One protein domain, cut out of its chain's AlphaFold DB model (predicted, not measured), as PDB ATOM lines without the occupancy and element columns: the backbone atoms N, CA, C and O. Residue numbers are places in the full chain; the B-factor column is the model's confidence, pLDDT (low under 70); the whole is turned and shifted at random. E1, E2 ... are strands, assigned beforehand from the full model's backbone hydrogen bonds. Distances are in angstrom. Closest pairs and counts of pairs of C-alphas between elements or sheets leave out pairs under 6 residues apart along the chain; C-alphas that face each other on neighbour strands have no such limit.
ATOM      1  N   ASP A 427      96.099  70.114  92.477       90.69
ATOM      2  CA  ASP A 427      95.591  71.450  92.185       90.69
ATOM      3  C   ASP A 427      96.106  72.506  93.183       90.69
ATOM      4  O   ASP A 427      96.536  72.186  94.295       90.69
ATOM      5  N   ASN A 428      95.998  73.794  92.847       90.94
ATOM      6  CA  ASN A 428      96.357  74.885  93.760       90.94
ATOM      7  C   ASN A 428      95.380  75.089  94.933       90.94
ATOM      8  O   ASN A 428      95.586  75.986  95.754       90.94
ATOM      9  N   LEU A 429      94.308  74.299  94.998       90.12
ATOM     10  CA  LEU A 429      93.351  74.254  96.108       90.12
ATOM     11  C   LEU A 429      93.528  73.007  96.994       90.12
ATOM     12  O   LEU A 429      92.826  72.862  97.992       90.12
ATOM     13  N   GLU A 430      94.448  72.105  96.645       89.81
ATOM     14  CA  GLU A 430      94.631  70.817  97.317       89.81
ATOM     15  C   GLU A 430      95.822  70.853  98.294       89.81
ATOM     16  O   GLU A 430      96.790  71.591  98.107       89.81
ATOM     17  N   ASN A 431      95.772  70.028  99.349       89.31
ATOM     18  CA  ASN A 431      96.708  70.069 100.490       89.31
ATOM     19  C   ASN A 431      98.201  69.897 100.130       89.31
ATOM     20  O   ASN A 431      99.066  70.183 100.959       89.31
ATOM     21  N   GLY A 432      98.517  69.416  98.924       91.75
ATOM     22  CA  GLY A 432      99.887  69.300  98.424       91.75
ATOM     23  C   GLY A 432     100.492  70.617  97.918       91.75
ATOM     24  O   GLY A 432     101.710  70.681  97.753       91.75
ATOM     25  N   TYR A 433      99.692  71.657  97.658       95.31
ATOM     26  CA  TYR A 433     100.149  72.929  97.089       95.31
ATOM     27  C   TYR A 433     100.549  73.966  98.150       95.31
ATOM     28  O   TYR A 433      99.935  74.089  99.208       95.31
ATOM     29  N   SER A 434     101.583  74.762  97.860       96.12
ATOM     30  CA  SER A 434     101.995  75.890  98.703       96.12
ATOM     31  C   SER A 434     102.744  76.989  97.942       96.12
ATOM     32  O   SER A 434     103.635  76.729  97.129       96.12
ATOM     33  N   GLU A 435     102.428  78.242  98.266       96.12
ATOM     34  CA  GLU A 435     103.134  79.439  97.799       96.12
ATOM     35  C   GLU A 435     104.295  79.757  98.750       96.12
ATOM     36  O   GLU A 435     104.093  80.116  99.907       96.12
ATOM     37  N   ILE A 436     105.533  79.601  98.275       97.00
ATOM     38  CA  ILE A 436     106.744  79.732  99.104       97.00
ATOM     39  C   ILE A 436     107.328  81.152  99.037       97.00
ATOM     40  O   ILE A 436     107.882  81.648 100.017       97.00
ATOM     41  N   ARG A 437     107.248  81.804  97.870       95.50
ATOM     42  CA  ARG A 437     107.727  83.178  97.638       95.50
ATOM     43  C   ARG A 437     106.977  83.821  96.473       95.50
ATOM     44  O   ARG A 437     106.637  83.139  95.511       95.50
ATOM     45  N   GLY A 438     106.828  85.142  96.515       93.00
ATOM     46  CA  GLY A 438     106.252  85.952  95.440       93.00
ATOM     47  C   GLY A 438     104.877  86.502  95.810       93.00
ATOM     48  O   GLY A 438     104.237  86.021  96.740       93.00
ATOM     49  N   ASN A 439     104.439  87.528  95.081       92.50
ATOM     50  CA  ASN A 439     103.103  88.097  95.230       92.50
ATOM     51  C   ASN A 439     102.157  87.377  94.269       92.50
ATOM     52  O   ASN A 439     102.114  87.707  93.081       92.50
ATOM     53  N   TRP A 440     101.447  86.379  94.784       95.12
ATOM     54  CA  TRP A 440     100.502  85.575  94.019       95.12
ATOM     55  C   TRP A 440      99.087  86.148  94.091       95.12
ATOM     56  O   TRP A 440      98.648  86.656  95.123       95.12
ATOM     57  N   ALA A 441      98.366  86.041  92.981       95.19
ATOM     58  CA  ALA A 441      96.962  86.387  92.853       95.19
ATOM     59  C   ALA A 441      96.187  85.223  92.226       95.19
ATOM     60  O   ALA A 441      96.739  84.422  91.469       95.19
ATOM     61  N   GLN A 442      94.892  85.157  92.525       95.00
ATOM     62  CA  GLN A 442      93.969  84.227  91.886       95.00
ATOM     63  C   GLN A 442      93.720  84.626  90.422       95.00
ATOM     64  O   GLN A 442      93.685  85.810  90.076       95.00
ATOM     65  N   SER A 443      93.542  83.631  89.563       92.44
ATOM     66  CA  SER A 443      93.296  83.757  88.129       92.44
ATOM     67  C   SER A 443      92.328  82.656  87.685       92.44
ATOM     68  O   SER A 443      92.251  81.614  88.315       92.44
ATOM     69  N   ILE A 444      91.590  82.872  86.595       87.44
ATOM     70  CA  ILE A 444      90.761  81.836  85.937       87.44
ATOM     71  C   ILE A 444      91.354  81.385  84.591       87.44
ATOM     72  O   ILE A 444      90.716  80.681  83.816       87.44
ATOM     73  N   LYS A 445      92.558  81.860  84.255       84.06
ATOM     74  CA  LYS A 445      93.257  81.516  83.011       84.06
ATOM     75  C   LYS A 445      94.115  80.281  83.236       84.06
ATOM     76  O   LYS A 445      94.882  80.270  84.196       84.06
ATOM     77  N   ASN A 446      94.049  79.318  82.320       83.62
ATOM     78  CA  ASN A 446      94.835  78.080  82.368       83.62
ATOM     79  C   ASN A 446      94.687  77.353  83.721       83.62
ATOM     80  O   ASN A 446      95.675  76.926  84.307       83.62
ATOM     81  N   SER A 447      93.466  77.298  84.256       86.19
ATOM     82  CA  SER A 447      93.168  76.573  85.488       86.19
ATOM     83  C   SER A 447      93.234  75.065  85.280       86.19
ATOM     84  O   SER A 447      92.810  74.554  84.244       86.19
ATOM     85  N   TRP A 448      93.712  74.357  86.299       86.62
ATOM     86  CA  TRP A 448      93.239  73.009  86.593       86.62
ATOM     87  C   TRP A 448      92.043  73.169  87.542       86.62
ATOM     88  O   TRP A 448      91.993  74.127  88.309       86.62
ATOM     89  N   GLY A 449      91.012  72.331  87.434       86.00
ATOM     90  CA  GLY A 449      89.797  72.535  88.226       86.00
ATOM     91  C   GLY A 449      89.123  73.892  87.953       86.00
ATOM     92  O   GLY A 449      88.617  74.142  86.854       86.00
ATOM     93  N   THR A 450      89.086  74.753  88.975       87.56
ATOM     94  CA  THR A 450      88.316  76.012  89.005       87.56
ATOM     95  C   THR A 450      89.128  77.290  88.825       87.56
ATOM     96  O   THR A 450      88.589  78.266  88.302       87.56
ATOM     97  N   ASP A 451      90.383  77.329  89.268       90.69
ATOM     98  CA  ASP A 451      91.200  78.543  89.257       90.69
ATOM     99  C   ASP A 451      92.694  78.238  89.045       90.69
ATOM    100  O   ASP A 451      93.090  77.121  88.734       90.69
ATOM    101  N   SER A 452      93.512  79.282  89.047       92.62
ATOM    102  CA  SER A 452      94.962  79.219  88.909       92.62
ATOM    103  C   SER A 452      95.619  80.323  89.727       92.62
ATOM    104  O   SER A 452      94.972  81.279  90.173       92.62
ATOM    105  N   ARG A 453      96.935  80.220  89.917       93.94
ATOM    106  CA  ARG A 453      97.728  81.193  90.676       93.94
ATOM    107  C   ARG A 453      98.740  81.867  89.760       93.94
ATOM    108  O   ARG A 453      99.541  81.205  89.109       93.94
ATOM    109  N   ILE A 454      98.708  83.197  89.709       94.50
ATOM    110  CA  ILE A 454      99.603  84.017  88.885       94.50
ATOM    111  C   ILE A 454     100.454  84.935  89.765       94.50
ATOM    112  O   ILE A 454      99.935  85.594  90.662       94.50
ATOM    113  N   ALA A 455     101.758  85.008  89.490       94.19
ATOM    114  CA  ALA A 455     102.671  85.945  90.140       94.19
ATOM    115  C   ALA A 455     103.233  86.953  89.133       94.19
ATOM    116  O   ALA A 455     103.789  86.578  88.101       94.19
ATOM    117  N   THR A 456     103.149  88.242  89.466       91.62
ATOM    118  CA  THR A 456     103.820  89.308  88.708       91.62
ATOM    119  C   THR A 456     105.219  89.510  89.279       91.62
ATOM    120  O   THR A 456     105.368  89.969  90.412       91.62
ATOM    121  N   ILE A 457     106.246  89.171  88.499       93.50
ATOM    122  CA  ILE A 457     107.648  89.187  88.934       93.50
ATOM    123  C   ILE A 457     108.355  90.416  88.347       93.50
ATOM    124  O   ILE A 457     108.339  90.630  87.136       93.50
ATOM    125  N   ALA A 458     108.982  91.226  89.201       92.69
ATOM    126  CA  ALA A 458     109.822  92.343  88.768       92.69
ATOM    127  C   ALA A 458     111.194  91.852  88.268       92.69
ATOM    128  O   ALA A 458     111.676  90.798  88.679       92.69
ATOM    129  N   THR A 459     111.864  92.631  87.412       93.12
ATOM    130  CA  THR A 459     113.199  92.292  86.895       93.12
ATOM    131  C   THR A 459     114.191  92.022  88.033       93.12
ATOM    132  O   THR A 459     114.542  92.933  88.780       93.12
ATOM    133  N   GLY A 460     114.670  90.777  88.137       91.25
ATOM    134  CA  GLY A 460     115.615  90.336  89.171       91.25
ATOM    135  C   GLY A 460     114.986  89.736  90.436       91.25
ATOM    136  O   GLY A 460     115.729  89.320  91.323       91.25
ATOM    137  N   ASP A 461     113.656  89.660  90.529       94.12
ATOM    138  CA  ASP A 461     112.946  88.934  91.590       94.12
ATOM    139  C   ASP A 461     112.556  87.505  91.140       94.12
ATOM    140  O   ASP A 461     112.778  87.108  89.996       94.12
ATOM    141  N   THR A 462     111.991  86.707  92.049       93.81
ATOM    142  CA  THR A 462     111.572  85.318  91.810       93.81
ATOM    143  C   THR A 462     110.283  85.000  92.561       93.81
ATOM    144  O   THR A 462     110.200  85.264  93.764       93.81
ATOM    145  N   ALA A 463     109.340  84.324  91.908       95.50
ATOM    146  CA  ALA A 463     108.259  83.612  92.585       95.50
ATOM    147  C   ALA A 463     108.613  82.120  92.730       95.50
ATOM    148  O   ALA A 463     109.365  81.577  91.921       95.50
ATOM    149  N   LEU A 464     108.100  81.469  93.772       95.56
ATOM    150  CA  LEU A 464     108.304  80.049  94.048       95.56
ATOM    151  C   LEU A 464     107.030  79.446  94.638       95.56
ATOM    152  O   LEU A 464     106.491  79.947  95.624       95.56
ATOM    153  N   VAL A 465     106.621  78.326  94.060       95.25
ATOM    154  CA  VAL A 465     105.529  77.454  94.499       95.25
ATOM    155  C   VAL A 465     106.051  76.032  94.636       95.25
ATOM    156  O   VAL A 465     107.120  75.700  94.115       95.25
ATOM    157  N   ARG A 466     105.334  75.205  95.390       95.19
ATOM    158  CA  ARG A 466     105.700  73.818  95.653       95.19
ATOM    159  C   ARG A 466     104.453  72.948  95.673       95.19
ATOM    160  O   ARG A 466     103.489  73.278  96.353       95.19
ATOM    161  N   TRP A 467     104.559  71.808  95.004       94.62
ATOM    162  CA  TRP A 467     103.621  70.698  95.075       94.62
ATOM    163  C   TRP A 467     104.302  69.527  95.795       94.62
ATOM    164  O   TRP A 467     105.486  69.267  95.567       94.62
ATOM    165  N   ILE A 468     103.581  68.851  96.687       94.44
ATOM    166  CA  ILE A 468     104.040  67.676  97.437       94.44
ATOM    167  C   ILE A 468     103.011  66.553  97.223       94.44
ATOM    168  O   ILE A 468     101.960  66.589  97.862       94.44
ATOM    169  N   PRO A 469     103.270  65.579  96.328       92.38
ATOM    170  CA  PRO A 469     102.402  64.415  96.155       92.38
ATOM    171  C   PRO A 469     102.458  63.472  97.356       92.38
ATOM    172  O   PRO A 469     103.526  63.232  97.926       92.38
ATOM    173  N   GLU A 470     101.321  62.856  97.671       91.81
ATOM    174  CA  GLU A 470     101.280  61.663  98.513       91.81
ATOM    175  C   GLU A 470     101.631  60.430  97.663       91.81
ATOM    176  O   GLU A 470     100.832  59.939  96.870       91.81
ATOM    177  N   ILE A 471     102.864  59.935  97.800       90.75
ATOM    178  CA  ILE A 471     103.339  58.755  97.067       90.75
ATOM    179  C   ILE A 471     102.969  57.484  97.841       90.75
ATOM    180  O   ILE A 471     103.703  57.039  98.722       90.75
ATOM    181  N   ILE A 472     101.827  56.891  97.487       88.25
ATOM    182  CA  ILE A 472     101.299  55.668  98.120       88.25
ATOM    183  C   ILE A 472     102.085  54.412  97.685       88.25
ATOM    184  O   ILE A 472     102.233  53.468  98.460       88.25
ATOM    185  N   GLN A 473     102.625  54.393  96.460       88.44
ATOM    186  CA  GLN A 473     103.353  53.253  95.892       88.44
ATOM    187  C   GLN A 473     104.764  53.662  95.455       88.44
ATOM    188  O   GLN A 473     104.945  54.602  94.689       88.44
ATOM    189  N   GLN A 474     105.794  52.930  95.886       89.38
ATOM    190  CA  GLN A 474     107.156  53.179  95.412       89.38
ATOM    191  C   GLN A 474     107.304  52.726  93.949       89.38
ATOM    192  O   GLN A 474     107.227  51.535  93.648       89.38
ATOM    193  N   SER A 475     107.529  53.679  93.045       89.56
ATOM    194  CA  SER A 475     107.672  53.465  91.600       89.56
ATOM    195  C   SER A 475     108.464  54.610  90.957       89.56
ATOM    196  O   SER A 475     108.793  55.599  91.614       89.56
ATOM    197  N   ASN A 476     108.739  54.497  89.657       87.44
ATOM    198  CA  ASN A 476     109.113  55.638  88.828       87.44
ATOM    199  C   ASN A 476     107.845  56.417  88.446       87.44
ATOM    200  O   ASN A 476     106.880  55.812  87.980       87.44
ATOM    201  N   TYR A 477     107.881  57.740  88.600       88.81
ATOM    202  CA  TYR A 477     106.812  58.657  88.207       88.81
ATOM    203  C   TYR A 477     107.351  59.681  87.205       88.81
ATOM    204  O   TYR A 477     108.449  60.214  87.390       88.81
ATOM    205  N   GLY A 478     106.578  59.972  86.158       88.50
ATOM    206  CA  GLY A 478     106.782  61.172  85.347       88.50
ATOM    207  C   GLY A 478     106.246  62.386  86.102       88.50
ATOM    208  O   GLY A 478     105.165  62.318  86.674       88.50
ATOM    209  N   SER A 479     106.995  63.489  86.124       88.12
ATOM    210  CA  SER A 479     106.543  64.745  86.731       88.12
ATOM    211  C   SER A 479     106.313  65.772  85.635       88.12
ATOM    212  O   SER A 479     107.246  66.124  84.912       88.12
ATOM    213  N   PHE A 480     105.092  66.289  85.558       87.25
ATOM    214  CA  PHE A 480     104.694  67.332  84.621       87.25
ATOM    215  C   PHE A 480     104.105  68.512  85.396       87.25
ATOM    216  O   PHE A 480     103.474  68.327  86.433       87.25
ATOM    217  N   ALA A 481     104.344  69.722  84.904       82.56
ATOM    218  CA  ALA A 481     103.738  70.955  85.391       82.56
ATOM    219  C   ALA A 481     103.358  71.782  84.158       82.56
ATOM    220  O   ALA A 481     104.142  71.837  83.204       82.56
ATOM    221  N   PHE A 482     102.161  72.364  84.175       70.12
ATOM    222  CA  PHE A 482     101.510  72.997  83.025       70.12
ATOM    223  C   PHE A 482     101.135  74.453  83.329       70.12
ATOM    224  O   PHE A 482     100.894  74.752  84.520       70.12
TER     225      PHE A 482
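What this domain is: This is residues 427 to 482 of the 482 residues of an uncharacterized protein of Candidatus Marinimicrobia bacterium CG08_land_8_20_14_0_20_45_22 (UniProt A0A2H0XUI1). A bent hairpin, E2 and E3, and a small two-strand ladder, E1 and E4, form a loose body, from which residues 471 to 480 stick out in a wide loop that folds back. The 56 printed residues hold four strands, E1 to E4 in chain order, in two antiparallel sheets, E2 - E3 and E1 - E4, and no named helix. The class is all strand, with 23 residues in named elements, under half; the whole is loose, radius of gyration of the C-alphas 13.3 A, spanning 40 by 27 by 18 A.

Where its parts are: E2, residues 440 to 448, measures 16.3 A and bends by 91 degrees at residue 445. E3 is residues 451 to 455. E1, residues 433 to 437, begins at C-alpha (100.149, 72.929, 97.089). E4, residues 464 to 467, ends at C-alpha (103.621, 70.698, 95.075).

How they stand to each other: In the hairpin E2 and E3, N 441 and O 454 are 2.8 A apart, within hydrogen-bond range. E1 and E4 are antiparallel at 162 degrees, with N 434 and O 466 at 2.8 A, within that range. E3 is apart from E1 and E4.

The domain as a whole: The C-alphas of Thr 459 and Gln 473 are farthest apart, 41.3 A. The printed part has no cut, no link between strands is long, and no printed residue is under 70 in pLDDT.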